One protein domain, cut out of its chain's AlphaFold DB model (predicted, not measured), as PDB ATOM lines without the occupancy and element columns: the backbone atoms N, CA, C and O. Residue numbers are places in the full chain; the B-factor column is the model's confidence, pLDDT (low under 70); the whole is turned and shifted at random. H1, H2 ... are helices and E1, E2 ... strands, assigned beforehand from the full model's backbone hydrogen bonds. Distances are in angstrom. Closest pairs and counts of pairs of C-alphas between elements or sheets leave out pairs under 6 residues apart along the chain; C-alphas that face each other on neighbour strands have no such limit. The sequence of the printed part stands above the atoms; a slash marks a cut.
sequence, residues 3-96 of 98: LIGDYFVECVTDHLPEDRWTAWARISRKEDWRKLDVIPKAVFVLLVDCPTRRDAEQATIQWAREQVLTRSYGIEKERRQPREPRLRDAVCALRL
ATOM      1  N   LEU A   3       1.518  12.581  28.995       86.12
ATOM      2  CA  LEU A   3       0.308  12.159  29.702       86.12
ATOM      3  C   LEU A   3      -0.229  10.880  29.050       86.12
ATOM      4  O   LEU A   3      -0.489  10.862  27.847       86.12
ATOM      5  N   ILE A   4      -0.371   9.816  29.836       86.00
ATOM      6  CA  ILE A   4      -0.875   8.511  29.406       86.00
ATOM      7  C   ILE A   4      -1.955   8.090  30.406       86.00
ATOM      8  O   ILE A   4      -1.653   7.729  31.543       86.00
ATOM      9  N   GLY A   5      -3.223   8.173  29.992       84.50
ATOM     10  CA  GLY A   5      -4.357   8.007  30.906       84.50
ATOM     11  C   GLY A   5      -4.279   9.003  32.068       84.50
ATOM     12  O   GLY A   5      -4.088  10.200  31.848       84.50
ATOM     13  N   ASP A   6      -4.346   8.494  33.297       85.31
ATOM     14  CA  ASP A   6      -4.233   9.287  34.531       85.31
ATOM     15  C   ASP A   6      -2.798   9.394  35.074       85.31
ATOM     16  O   ASP A   6      -2.585   9.791  36.224       85.31
ATOM     17  N   TYR A   7      -1.791   9.065  34.258       83.94
ATOM     18  CA  TYR A   7      -0.387   9.048  34.663       83.94
ATOM     19  C   TYR A   7       0.469   9.982  33.808       83.94
ATOM     20  O   TYR A   7       0.351  10.035  32.583       83.94
ATOM     21  N   PHE A   8       1.389  10.690  34.455       86.31
ATOM     22  CA  PHE A   8       2.508  11.347  33.800       86.31
ATOM     23  C   PHE A   8       3.704  10.408  33.724       86.31
ATOM     24  O   PHE A   8       4.142   9.850  34.734       86.31
ATOM     25  N   VAL A   9       4.255  10.305  32.521       85.38
ATOM     26  CA  VAL A   9       5.465   9.556  32.215       85.38
ATOM     27  C   VAL A   9       6.571  10.532  31.838       85.38
ATOM     28  O   VAL A   9       6.503  11.270  30.850       85.38
ATOM     29  N   GLU A  10       7.605  10.546  32.658       84.75
ATOM     30  CA  GLU A  10       8.842  11.268  32.423       84.75
ATOM     31  C   GLU A  10       9.862  10.282  31.850       84.75
ATOM     32  O   GLU A  10      10.217   9.299  32.497       84.75
ATOM     33  N   CYS A  11      10.284  10.522  30.608       85.38
ATOM     34  CA  CYS A  11      11.331   9.748  29.960       85.38
ATOM     35  C   CYS A  11      12.671  10.425  30.231       85.38
ATOM     36  O   CYS A  11      12.816  11.626  29.988       85.38
ATOM     37  N   VAL A  12      13.630   9.666  30.749       84.12
ATOM     38  CA  VAL A  12      14.990  10.140  30.986       84.12
ATOM     39  C   VAL A  12      15.915   9.296  30.131       84.12
ATOM     40  O   VAL A  12      15.959   8.080  30.287       84.12
ATOM     41  N   THR A  13      16.606   9.952  29.208       85.94
ATOM     42  CA  THR A  13      17.554   9.329  28.283       85.94
ATOM     43  C   THR A  13      18.969   9.446  28.826       85.94
ATOM     44  O   THR A  13      19.322  10.505  29.347       85.94
ATOM     45  N   ASP A  14      19.784   8.421  28.614       84.50
ATOM     46  CA  ASP A  14      21.208   8.422  28.933       84.50
ATOM     47  C   ASP A  14      22.027   7.892  27.750       84.50
ATOM     48  O   ASP A  14      21.520   7.146  26.905       84.50
ATOM     49  N   HIS A  15      23.283   8.318  27.675       83.94
ATOM     50  CA  HIS A  15      24.205   7.920  26.620       83.94
ATOM     51  C   HIS A  15      25.026   6.714  27.073       83.94
ATOM     52  O   HIS A  15      25.633   6.717  28.143       83.94
ATOM     53  N   LEU A  16      25.073   5.685  26.238       80.12
ATOM     54  CA  LEU A  16      25.886   4.493  26.433       80.12
ATOM     55  C   LEU A  16      27.180   4.588  25.604       80.12
ATOM     56  O   LEU A  16      27.283   5.410  24.694       80.12
ATOM     57  N   PRO A  17      28.206   3.774  25.899       83.56
ATOM     58  CA  PRO A  17      29.359   3.638  25.012       83.56
ATOM     59  C   PRO A  17      28.949   3.244  23.584       83.56
ATOM     60  O   PRO A  17      27.889   2.652  23.384       83.56
ATOM     61  N   GLU A  18      29.830   3.511  22.613       85.12
ATOM     62  CA  GLU A  18      29.622   3.190  21.185       85.12
ATOM     63  C   GLU A  18      28.489   3.998  20.525       85.12
ATOM     64  O   GLU A  18      27.813   3.504  19.629       85.12
ATOM     65  N   ASP A  19      28.278   5.241  20.975       83.00
ATOM     66  CA  ASP A  19      27.235   6.158  20.478       83.00
ATOM     67  C   ASP A  19      25.802   5.610  20.581       83.00
ATOM     68  O   ASP A  19      24.891   6.010  19.851       83.00
ATOM     69  N   ARG A  20      25.588   4.696  21.530       84.56
ATOM     70  CA  ARG A  20      24.286   4.096  21.812       84.56
ATOM     71  C   ARG A  20      23.524   4.905  22.851       84.56
ATOM     72  O   ARG A  20      24.086   5.664  23.637       84.56
ATOM     73  N   TRP A  21      22.214   4.723  22.874       87.06
ATOM     74  CA  TRP A  21      21.311   5.447  23.757       87.06
ATOM     75  C   TRP A  21      20.419   4.494  24.524       87.06
ATOM     76  O   TRP A  21      19.951   3.488  23.995       87.06
ATOM     77  N   THR A  22      20.135   4.870  25.765       85.56
ATOM     78  CA  THR A  22      19.158   4.195  26.608       85.56
ATOM     79  C   THR A  22      18.183   5.181  27.223       85.56
ATOM     80  O   THR A  22      18.425   6.389  27.224       85.56
ATOM     81  N   ALA A  23      17.050   4.691  27.718       86.12
ATOM     82  CA  ALA A  23      16.063   5.542  28.356       86.12
ATOM     83  C   ALA A  23      15.189   4.779  29.345       86.12
ATOM     84  O   ALA A  23      14.698   3.701  29.032       86.12
ATOM     85  N   TRP A  24      14.876   5.388  30.483       82.31
ATOM     86  CA  TRP A  24      13.932   4.836  31.457       82.31
ATOM     87  C   TRP A  24      12.719   5.738  31.663       82.31
ATOM     88  O   TRP A  24      12.715   6.920  31.307       82.31
ATOM     89  N   ALA A  25      11.672   5.161  32.252       83.25
ATOM     90  CA  ALA A  25      10.412   5.839  32.507       83.25
ATOM     91  C   ALA A  25      10.199   6.026  34.011       83.25
ATOM     92  O   ALA A  25      10.219   5.075  34.794       83.25
ATOM     93  N   ARG A  26       9.930   7.263  34.421       82.06
ATOM     94  CA  ARG A  26       9.367   7.568  35.737       82.06
ATOM     95  C   ARG A  26       7.879   7.794  35.576       82.06
ATOM     96  O   ARG A  26       7.464   8.702  34.858       82.06
ATOM     97  N   ILE A  27       7.087   6.970  36.249       81.88
ATOM     98  CA  ILE A  27       5.631   7.026  36.172       81.88
ATOM     99  C   ILE A  27       5.100   7.611  37.478       81.88
ATOM    100  O   ILE A  27       5.441   7.172  38.580       81.88
ATOM    101  N   SER A  28       4.266   8.633  37.348       78.44
ATOM    102  CA  SER A  28       3.603   9.312  38.460       78.44
ATOM    103  C   SER A  28       2.137   9.524  38.125       78.44
ATOM    104  O   SER A  28       1.788   9.649  36.956       78.44
ATOM    105  N   ARG A  29       1.259   9.580  39.126       79.69
ATOM    106  CA  ARG A  29      -0.128   9.974  38.871       79.69
ATOM    107  C   ARG A  29      -0.219  11.444  38.493       79.69
ATOM    108  O   ARG A  29       0.541  12.280  38.988       79.69
ATOM    109  N   LYS A  30      -1.234  11.772  37.698       82.56
ATOM    110  CA  LYS A  30      -1.596  13.144  37.334       82.56
ATOM    111  C   LYS A  30      -1.909  14.039  38.536       82.56
ATOM    112  O   LYS A  30      -1.723  15.246  38.445       82.56
ATOM    113  N   GLU A  31      -2.360  13.481  39.652       80.00
ATOM    114  CA  GLU A  31      -2.626  14.230  40.892       80.00
ATOM    115  C   GLU A  31      -1.368  14.454  41.754       80.00
ATOM    116  O   GLU A  31      -1.299  15.408  42.528       80.00
ATOM    117  N   ASP A  32      -0.336  13.626  41.565       72.56
ATOM    118  CA  ASP A  32       0.820  13.547  42.465       72.56
ATOM    119  C   ASP A  32       2.125  14.059  41.848       72.56
ATOM    120  O   ASP A  32       3.109  14.248  42.557       72.56
ATOM    121  N   TRP A  33       2.156  14.331  40.542       68.56
ATOM    122  CA  TRP A  33       3.387  14.697  39.825       68.56
ATOM    123  C   TRP A  33       4.124  15.928  40.369       68.56
ATOM    124  O   TRP A  33       5.339  16.016  40.204       68.56
ATOM    125  N   ARG A  34       3.418  16.873  41.012       68.19
ATOM    126  CA  ARG A  34       4.029  18.064  41.637       68.19
ATOM    127  C   ARG A  34       4.638  17.785  43.012       68.19
ATOM    128  O   ARG A  34       5.389  18.614  43.508       68.19
ATOM    129  N   LYS A  35       4.321  16.650  43.638       67.62
ATOM    130  CA  LYS A  35       4.731  16.302  45.008       67.62
ATOM    131  C   LYS A  35       5.982  15.421  44.994       67.62
ATOM    132  O   LYS A  35       5.966  14.305  45.510       67.62
ATOM    133  N   LEU A  36       7.044  15.930  44.366       57.38
ATOM    134  CA  LEU A  36       8.287  15.193  44.107       57.38
ATOM    135  C   LEU A  36       8.943  14.640  45.383       57.38
ATOM    136  O   LEU A  36       9.465  13.532  45.342       57.38
ATOM    137  N   ASP A  37       8.834  15.361  46.500       58.44
ATOM    138  CA  ASP A  37       9.516  15.011  47.758       58.44
ATOM    139  C   ASP A  37       8.662  14.172  48.722       58.44
ATOM    140  O   ASP A  37       9.161  13.668  49.724       58.44
ATOM    141  N   VAL A  38       7.360  14.026  48.446       57.88
ATOM    142  CA  VAL A  38       6.409  13.383  49.374       57.88
ATOM    143  C   VAL A  38       5.947  12.026  48.857       57.88
ATOM    144  O   VAL A  38       5.594  11.154  49.649       57.88
ATOM    145  N   ILE A  39       5.926  11.834  47.534       61.06
ATOM    146  CA  ILE A  39       5.352  10.634  46.937       61.06
ATOM    147  C   ILE A  39       6.378   9.961  46.025       61.06
ATOM    148  O   ILE A  39       6.722  10.530  44.987       61.06
ATOM    149  N   PRO A  40       6.830   8.736  46.362       58.62
ATOM    150  CA  PRO A  40       7.751   7.998  45.516       58.62
ATOM    151  C   PRO A  40       7.146   7.828  44.120       58.62
ATOM    152  O   PRO A  40       6.022   7.336  43.948       58.62
ATOM    153  N   LYS A  41       7.888   8.269  43.102       67.44
ATOM    154  CA  LYS A  41       7.573   7.937  41.713       67.44
ATOM    155  C   LYS A  41       7.989   6.492  41.478       67.44
ATOM    156  O   LYS A  41       9.086   6.104  41.872       67.44
ATOM    157  N   ALA A  42       7.152   5.715  40.798       66.44
ATOM    158  CA  ALA A  42       7.587   4.400  40.359       66.44
ATOM    159  C   ALA A  42       8.619   4.597  39.244       66.44
ATOM    160  O   ALA A  42       8.312   5.146  38.179       66.44
ATOM    161  N   VAL A  43       9.863   4.214  39.526       66.50
ATOM    162  CA  VAL A  43      10.941   4.223  38.543       66.50
ATOM    163  C   VAL A  43      10.957   2.856  37.895       66.50
ATOM    164  O   VAL A  43      11.249   1.857  38.546       66.50
ATOM    165  N   PHE A  44      10.666   2.821  36.605       67.81
ATOM    166  CA  PHE A  44      10.826   1.612  35.831       67.81
ATOM    167  C   PHE A  44      11.999   1.783  34.888       67.81
ATOM    168  O   PHE A  44      11.981   2.599  33.963       67.81
ATOM    169  N   VAL A  45      13.036   1.001  35.160       63.34
ATOM    170  CA  VAL A  45      14.218   0.945  34.316       63.34
ATOM    171  C   VAL A  45      13.915  -0.023  33.184       63.34
ATOM    172  O   VAL A  45      13.900  -1.235  33.378       63.34
ATOM    173  N   LEU A  46      13.639   0.531  32.008       67.25
ATOM    174  CA  LEU A  46      13.737  -0.213  30.765       67.25
ATOM    175  C   LEU A  46      15.139   0.036  30.219       67.25
ATOM    176  O   LEU A  46      15.519   1.183  30.010       67.25
ATOM    177  N   LEU A  47      15.915  -1.023  30.020       63.59
ATOM    178  CA  LEU A  47      17.212  -0.911  29.365       63.59
ATOM    179  C   LEU A  47      16.999  -1.245  27.893       63.59
ATOM    180  O   LEU A  47      17.069  -2.396  27.477       63.59
ATOM    181  N   VAL A  48      16.618  -0.222  27.137       68.94
ATOM    182  CA  VAL A  48      16.573  -0.281  25.677       68.94
ATOM    183  C   VAL A  48      17.905   0.212  25.153       68.94
ATOM    184  O   VAL A  48      18.394   1.246  25.599       68.94
ATOM    185  N   ASP A  49      18.489  -0.571  24.257       77.75
ATOM    186  CA  ASP A  49      19.672  -0.201  23.503       77.75
ATOM    187  C   ASP A  49      19.228   0.263  22.119       77.75
ATOM    188  O   ASP A  49      18.562  -0.476  21.389       77.75
ATOM    189  N   CYS A  50      19.502   1.522  21.803       83.12
ATOM    190  CA  CYS A  50      19.004   2.176  20.606       83.12
ATOM    191  C   CYS A  50      20.101   3.002  19.926       83.12
ATOM    192  O   CYS A  50      20.905   3.642  20.607       83.12
ATOM    193  N   PRO A  51      20.104   3.064  18.583       84.31
ATOM    194  CA  PRO A  51      21.105   3.816  17.832       84.31
ATOM    195  C   PRO A  51      20.937   5.332  17.978       84.31
ATOM    196  O   PRO A  51      21.876   6.084  17.743       84.31
ATOM    197  N   THR A  52      19.748   5.811  18.361       88.88
ATOM    198  CA  THR A  52      19.507   7.239  18.574       88.88
ATOM    199  C   THR A  52      18.758   7.509  19.871       88.88
ATOM    200  O   THR A  52      17.941   6.709  20.336       88.88
ATOM    201  N   ARG A  53      18.975   8.709  20.424       87.31
ATOM    202  CA  ARG A  53      18.221   9.224  21.576       87.31
ATOM    203  C   ARG A  53      16.711   9.169  21.351       87.31
ATOM    204  O   ARG A  53      15.958   8.880  22.275       87.31
ATOM    205  N   ARG A  54      16.279   9.481  20.125       88.62
ATOM    206  CA  ARG A  54      14.865   9.523  19.751       88.62
ATOM    207  C   ARG A  54      14.249   8.129  19.782       88.62
ATOM    208  O   ARG A  54      13.143   7.991  20.295       88.62
ATOM    209  N   ASP A  55      14.966   7.125  19.291       87.56
ATOM    210  CA  ASP A  55      14.498   5.738  19.307       87.56
ATOM    211  C   ASP A  55      14.391   5.216  20.744       87.56
ATOM    212  O   ASP A  55      13.370   4.634  21.105       87.56
ATOM    213  N   ALA A  56      15.384   5.522  21.591       87.12
ATOM    214  CA  ALA A  56      15.343   5.185  23.014       87.12
ATOM    215  C   ALA A  56      14.125   5.824  23.704       87.12
ATOM    216  O   ALA A  56      13.382   5.157  24.423       87.12
ATOM    217  N   GLU A  57      13.876   7.110  23.445       87.81
ATOM    218  CA  GLU A  57      12.714   7.812  23.985       87.81
ATOM    219  C   GLU A  57      11.393   7.198  23.493       87.81
ATOM    220  O   GLU A  57      10.505   6.917  24.302       87.81
ATOM    221  N   GLN A  58      11.256   6.940  22.190       89.25
ATOM    222  CA  GLN A  58      10.040   6.361  21.615       89.25
ATOM    223  C   GLN A  58       9.755   4.955  22.150       89.25
ATOM    224  O   GLN A  58       8.617   4.683  22.544       89.25
ATOM    225  N   ALA A  59      10.773   4.097  22.225       87.00
ATOM    226  CA  ALA A  59      10.648   2.747  22.762       87.00
ATOM    227  C   ALA A  59      10.198   2.771  24.231       87.00
ATOM    228  O   ALA A  59       9.260   2.069  24.617       87.00
ATOM    229  N   THR A  60      10.790   3.653  25.038       86.88
ATOM    230  CA  THR A  60      10.443   3.803  26.455       86.88
ATOM    231  C   THR A  60       9.036   4.359  26.662       86.88
ATOM    232  O   THR A  60       8.324   3.910  27.564       86.88
ATOM    233  N   ILE A  61       8.574   5.284  25.815       87.00
ATOM    234  CA  ILE A  61       7.189   5.781  25.864       87.00
ATOM    235  C   ILE A  61       6.199   4.687  25.472       87.00
ATOM    236  O   ILE A  61       5.163   4.545  26.125       87.00
ATOM    237  N   GLN A  62       6.485   3.932  24.411       88.06
ATOM    238  CA  GLN A  62       5.614   2.852  23.958       88.06
ATOM    239  C   GLN A  62       5.473   1.781  25.041       88.06
ATOM    240  O   GLN A  62       4.354   1.447  25.431       88.06
ATOM    241  N   TRP A  63       6.594   1.343  25.612       85.94
ATOM    242  CA  TRP A  63       6.600   0.429  26.747       85.94
ATOM    243  C   TRP A  63       5.799   0.983  27.935       85.94
ATOM    244  O   TRP A  63       4.969   0.281  28.513       85.94
ATOM    245  N   ALA A  64       5.979   2.263  28.279       84.50
ATOM    246  CA  ALA A  64       5.255   2.878  29.388       84.50
ATOM    247  C   ALA A  64       3.740   2.926  29.140       84.50
ATOM    248  O   ALA A  64       2.964   2.733  30.077       84.50
ATOM    249  N   ARG A  65       3.302   3.128  27.889       85.44
ATOM    250  CA  ARG A  65       1.881   3.031  27.515       85.44
ATOM    251  C   ARG A  65       1.330   1.642  27.794       85.44
ATOM    252  O   ARG A  65       0.290   1.529  28.438       85.44
ATOM    253  N   GLU A  66       2.037   0.602  27.372       83.94
ATOM    254  CA  GLU A  66       1.628  -0.787  27.601       83.94
ATOM    255  C   GLU A  66       1.556  -1.119  29.098       83.94
ATOM    256  O   GLU A  66       0.588  -1.737  29.547       83.94
ATOM    257  N   GLN A  67       2.520  -0.651  29.899       78.69
ATOM    258  CA  GLN A  67       2.503  -0.866  31.348       78.69
ATOM    259  C   GLN A  67       1.362  -0.134  32.049       78.69
ATOM    260  O   GLN A  67       0.701  -0.726  32.899       78.69
ATOM    261  N   VAL A  68       1.108   1.133  31.712       78.38
ATOM    262  CA  VAL A  68       0.010   1.903  32.318       78.38
ATOM    263  C   VAL A  68      -1.341   1.264  32.001       78.38
ATOM    264  O   VAL A  68      -2.183   1.147  32.890       78.38
ATOM    265  N   LEU A  69      -1.528   0.801  30.761       74.50
ATOM    266  CA  LEU A  69      -2.770   0.163  30.322       74.50
ATOM    267  C   LEU A  69      -2.967  -1.238  30.923       74.50
ATOM    268  O   LEU A  69      -4.098  -1.618  31.210       74.50
ATOM    269  N   THR A  70      -1.887  -1.993  31.146       72.81
ATOM    270  CA  THR A  70      -1.970  -3.411  31.552       72.81
ATOM    271  C   THR A  70      -1.762  -3.629  33.053       72.81
ATOM    272  O   THR A  70      -2.248  -4.607  33.618       72.81
ATOM    273  N   ARG A  71      -1.004  -2.756  33.726       68.19
ATOM    274  CA  ARG A  71      -0.464  -2.989  35.078       68.19
ATOM    275  C   ARG A  71      -0.615  -1.795  36.018       68.19
ATOM    276  O   ARG A  71       0.221  -1.608  36.903       68.19
ATOM    277  N   SER A  72      -1.697  -1.029  35.900       66.31
ATOM    278  CA  SER A  72      -2.014   0.070  36.829       66.31
ATOM    279  C   SER A  72      -1.898  -0.349  38.308       66.31
ATOM    280  O   SER A  72      -1.280   0.355  39.101       66.31
ATOM    281  N   TYR A  73      -2.350  -1.555  38.669       61.47
ATOM    282  CA  TYR A  73      -2.175  -2.120  40.017       61.47
ATOM    283  C   TYR A  73      -0.701  -2.334  40.425       61.47
ATOM    284  O   TYR A  73      -0.321  -2.066  41.565       61.47
ATOM    285  N   GLY A  74       0.148  -2.799  39.502       62.47
ATOM    286  CA  GLY A  74       1.580  -3.003  39.746       62.47
ATOM    287  C   GLY A  74       2.337  -1.687  39.934       62.47
ATOM    288  O   GLY A  74       3.194  -1.597  40.808       62.47
ATOM    289  N   ILE A  75       1.951  -0.647  39.187       65.69
ATOM    290  CA  ILE A  75       2.488   0.713  39.337       65.69
ATOM    291  C   ILE A  75       2.185   1.252  40.739       65.69
ATOM    292  O   ILE A  75       3.081   1.762  41.407       65.69
ATOM    293  N   GLU A  76       0.959   1.075  41.237       66.88
ATOM    294  CA  GLU A  76       0.600   1.502  42.597       66.88
ATOM    295  C   GLU A  76       1.319   0.721  43.698       66.88
ATOM    296  O   GLU A  76       1.614   1.273  44.759       66.88
ATOM    297  N   LYS A  77       1.622  -0.557  43.456       65.56
ATOM    298  CA  LYS A  77       2.390  -1.380  44.393       65.56
ATOM    299  C   LYS A  77       3.855  -0.934  44.471       65.56
ATOM    300  O   LYS A  77       4.374  -0.813  45.577       65.56
ATOM    301  N   GLU A  78       4.490  -0.645  43.333       64.62
ATOM    302  CA  GLU A  78       5.876  -0.150  43.262       64.62
ATOM    303  C   GLU A  78       6.024   1.252  43.869       64.62
ATOM    304  O   GLU A  78       6.985   1.513  44.585       64.62
ATOM    305  N   ARG A  79       5.028   2.141  43.717       63.91
ATOM    306  CA  ARG A  79       5.029   3.466  44.380       63.91
ATOM    307  C   ARG A  79       5.100   3.405  45.907       63.91
ATOM    308  O   ARG A  79       5.519   4.371  46.535       63.91
ATOM    309  N   ARG A  80       4.671   2.300  46.527       59.19
ATOM    310  CA  ARG A  80       4.748   2.116  47.988       59.19
ATOM    311  C   ARG A  80       6.126   1.655  48.460       59.19
ATOM    312  O   ARG A  80       6.354   1.622  49.666       59.19
ATOM    313  N   GLN A  81       7.031   1.300  47.549       53.91
ATOM    314  CA  GLN A  81       8.398   0.922  47.875       53.91
ATOM    315  C   GLN A  81       9.354   2.015  47.385       53.91
ATOM    316  O   GLN A  81       9.542   2.171  46.181       53.91
ATOM    317  N   PRO A  82       9.986   2.784  48.288       49.06
ATOM    318  CA  PRO A  82      11.003   3.752  47.910       49.06
ATOM    319  C   PRO A  82      12.276   2.989  47.535       49.06
ATOM    320  O   PRO A  82      13.196   2.830  48.331       49.06
ATOM    321  N   ARG A  83      12.322   2.458  46.317       50.75
ATOM    322  CA  ARG A  83      13.573   2.071  45.678       50.75
ATOM    323  C   ARG A  83      13.912   3.182  44.706       50.75
ATOM    324  O   ARG A  83      13.491   3.162  43.558       50.75
ATOM    325  N   GLU A  84      14.665   4.163  45.180       49.69
ATOM    326  CA  GLU A  84      15.548   4.899  44.287       49.69
ATOM    327  C   GLU A  84      16.789   4.027  44.093       49.69
ATOM    328  O   GLU A  84      17.666   4.019  44.963       49.69
ATOM    329  N   PRO A  85      16.909   3.245  43.006       51.59
ATOM    330  CA  PRO A  85      18.223   2.762  42.640       51.59
ATOM    331  C   PRO A  85      19.069   4.001  42.342       51.59
ATOM    332  O   PRO A  85      18.765   4.779  41.433       51.59
ATOM    333  N   ARG A  86      20.132   4.210  43.123       51.78
ATOM    334  CA  ARG A  86      21.172   5.159  42.729       51.78
ATOM    335  C   ARG A  86      21.701   4.657  41.389       51.78
ATOM    336  O   ARG A  86      22.159   3.525  41.289       51.78
ATOM    337  N   LEU A  87      21.580   5.489  40.358       50.22
ATOM    338  CA  LEU A  87      21.823   5.181  38.939       50.22
ATOM    339  C   LEU A  87      23.091   4.360  38.662       50.22
ATOM    340  O   LEU A  87      23.099   3.507  37.781       50.22
ATOM    341  N   ARG A  88      24.151   4.582  39.443       46.31
ATOM    342  CA  ARG A  88      25.405   3.830  39.331       46.31
ATOM    343  C   ARG A  88      25.278   2.367  39.747       46.31
ATOM    344  O   ARG A  88      25.906   1.522  39.124       46.31
ATOM    345  N   ASP A  89      24.458   2.055  40.738       48.94
ATOM    346  CA  ASP A  89      24.406   0.721  41.332       48.94
ATOM    347  C   ASP A  89      23.617  -0.255  40.450       48.94
ATOM    348  O   ASP A  89      24.003  -1.412  40.324       48.94
ATOM    349  N   ALA A  90      22.567   0.208  39.759       51.66
ATOM    350  CA  ALA A  90      21.796  -0.629  38.833       51.66
ATOM    351  C   ALA A  90      22.575  -0.957  37.548       51.66
ATOM    352  O   ALA A  90      22.560  -2.098  37.088       51.66
ATOM    353  N   VAL A  91      23.298   0.024  36.995       50.12
ATOM    354  CA  VAL A  91      24.136  -0.171  35.801       50.12
ATOM    355  C   VAL A  91      25.388  -0.996  36.137       50.12
ATOM    356  O   VAL A  91      25.764  -1.874  35.362       50.12
ATOM    357  N   CYS A  92      26.008  -0.793  37.308       45.66
ATOM    358  CA  CYS A  92      27.149  -1.605  37.752       45.66
ATOM    359  C   CYS A  92      26.764  -3.040  38.142       45.66
ATOM    360  O   CYS A  92      27.523  -3.956  37.837       45.66
ATOM    361  N   ALA A  93      25.606  -3.269  38.774       47.66
ATOM    362  CA  ALA A  93      25.184  -4.616  39.176       47.66
ATOM    363  C   ALA A  93      24.962  -5.554  37.975       47.66
ATOM    364  O   ALA A  93      25.264  -6.742  38.058       47.66
ATOM    365  N   LEU A  94      24.501  -5.018  36.839       46.00
ATOM    366  CA  LEU A  94      24.335  -5.774  35.593       46.00
ATOM    367  C   LEU A  94      25.648  -5.999  34.826       46.00
ATOM    368  O   LEU A  94      25.737  -6.935  34.039       46.00
ATOM    369  N   ARG A  95      26.690  -5.201  35.088       42.03
ATOM    370  CA  ARG A  95      28.010  -5.331  34.444       42.03
ATOM    371  C   ARG A  95      28.889  -6.436  35.048       42.03
ATOM    372  O   ARG A  95      29.964  -6.692  34.529       42.03
ATOM    373  N   LEU A  96      28.456  -7.064  36.143       39.75
ATOM    374  CA  LEU A  96      29.169  -8.165  36.807       39.75
ATOM    375  C   LEU A  96      28.691  -9.564  36.372       39.75
ATOM    376  O   LEU A  96      29.190 -10.551  36.901       39.75
TER     377      LEU A  96
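AT A GLANCE: This is residues 3 to 96 of the 98 residues of an uncharacterized protein of Paraburkholderia atlantica (UniProt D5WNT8). Picture a small sheet made of a long, narrow hairpin, E1 and E2, with the short strand E3 added along E2; the long helix H1 covers one face and the short helix H2 crosses that same face near one end of the hairpin. The last helix, H3, lies off this two-layer body, at the end of the link from H2. The printed part has 94 residues, with three named strands followed by three named helices, E1 E2 E3 H1 H2 H3; the sheet's order is E1 - E2 - E3, all antiparallel, and the class is mixed, helices and strands. The whole is compact by its radius of gyration of the C-alphas, 13.6 A, yet elongated in outline, with spans of 39 by 25 by 23 A.

HOW THE PARTS SIT: Begin at residues 3 to 4, which pair antiparallel with residues 7 to 8 of E1, residues 7 to 15. E1 and E2, residues 21 to 29, form a hairpin at 160 degrees; look for N 8 and O 28, 2.7 A apart, and N 14 and O 22, 2.8 A. E2 and E3, residues 42 to 44, form another hairpin, at 157 degrees, with N 27 and O 42 at 2.9 A. These three strands are a meander, each the antiparallel neighbour of the one before. Next comes H1, residues 53 to 70, on the sheet at a height of 8.1 A, over E1 and E2; its closest C-alphas to E2 are those of Ala 56 and Thr 22, 5.3 A. It runs slantwise to the strands, only just, at 30.3 degrees to E2 on the local plane. H2, residues 72 to 79, is on the same face at a height of 8.3 A and runs across the strands, at 86 degrees to E2 on the local plane. Its closest C-alphas to E3 are those of Arg 79 and Ala 42, 4.9 A. H1 and H2 are close but not clearly touching, Val 68 and Ile 75 having the closest C-alphas at 7.5 A. H3, residues 87 to 94, is not on the sheet and is apart from H1 and H2. Every O i to N i+4 pair is within hydrogen-bond range in H1 and H2; in H3, 2 of 4 are.

IN THESE COORDINATES: Find C-alpha 7 at (-0.387, 9.048, 34.663), where E1 begins its 25.9 A. E2 returns over 26.6 A, and E3 spans 6.2 A. H1 starts at C-alpha 53, (18.221, 9.224, 21.576), and covers 25.8 A. H2 measures 10.9 A; H3 measures 11.7 A and ends at C-alpha 94, (24.335, -5.774, 35.593).

THE WHOLE: The two C-alphas farthest apart are those of Glu 18 and Glu 31, 39.4 A. The printed part has no cut, and its one long link is E2 to E3, residues 30 to 41. The model's mean pLDDT over the printed part is 72.4; look for values under 70 at residues 33 to 48 and 71 to 96.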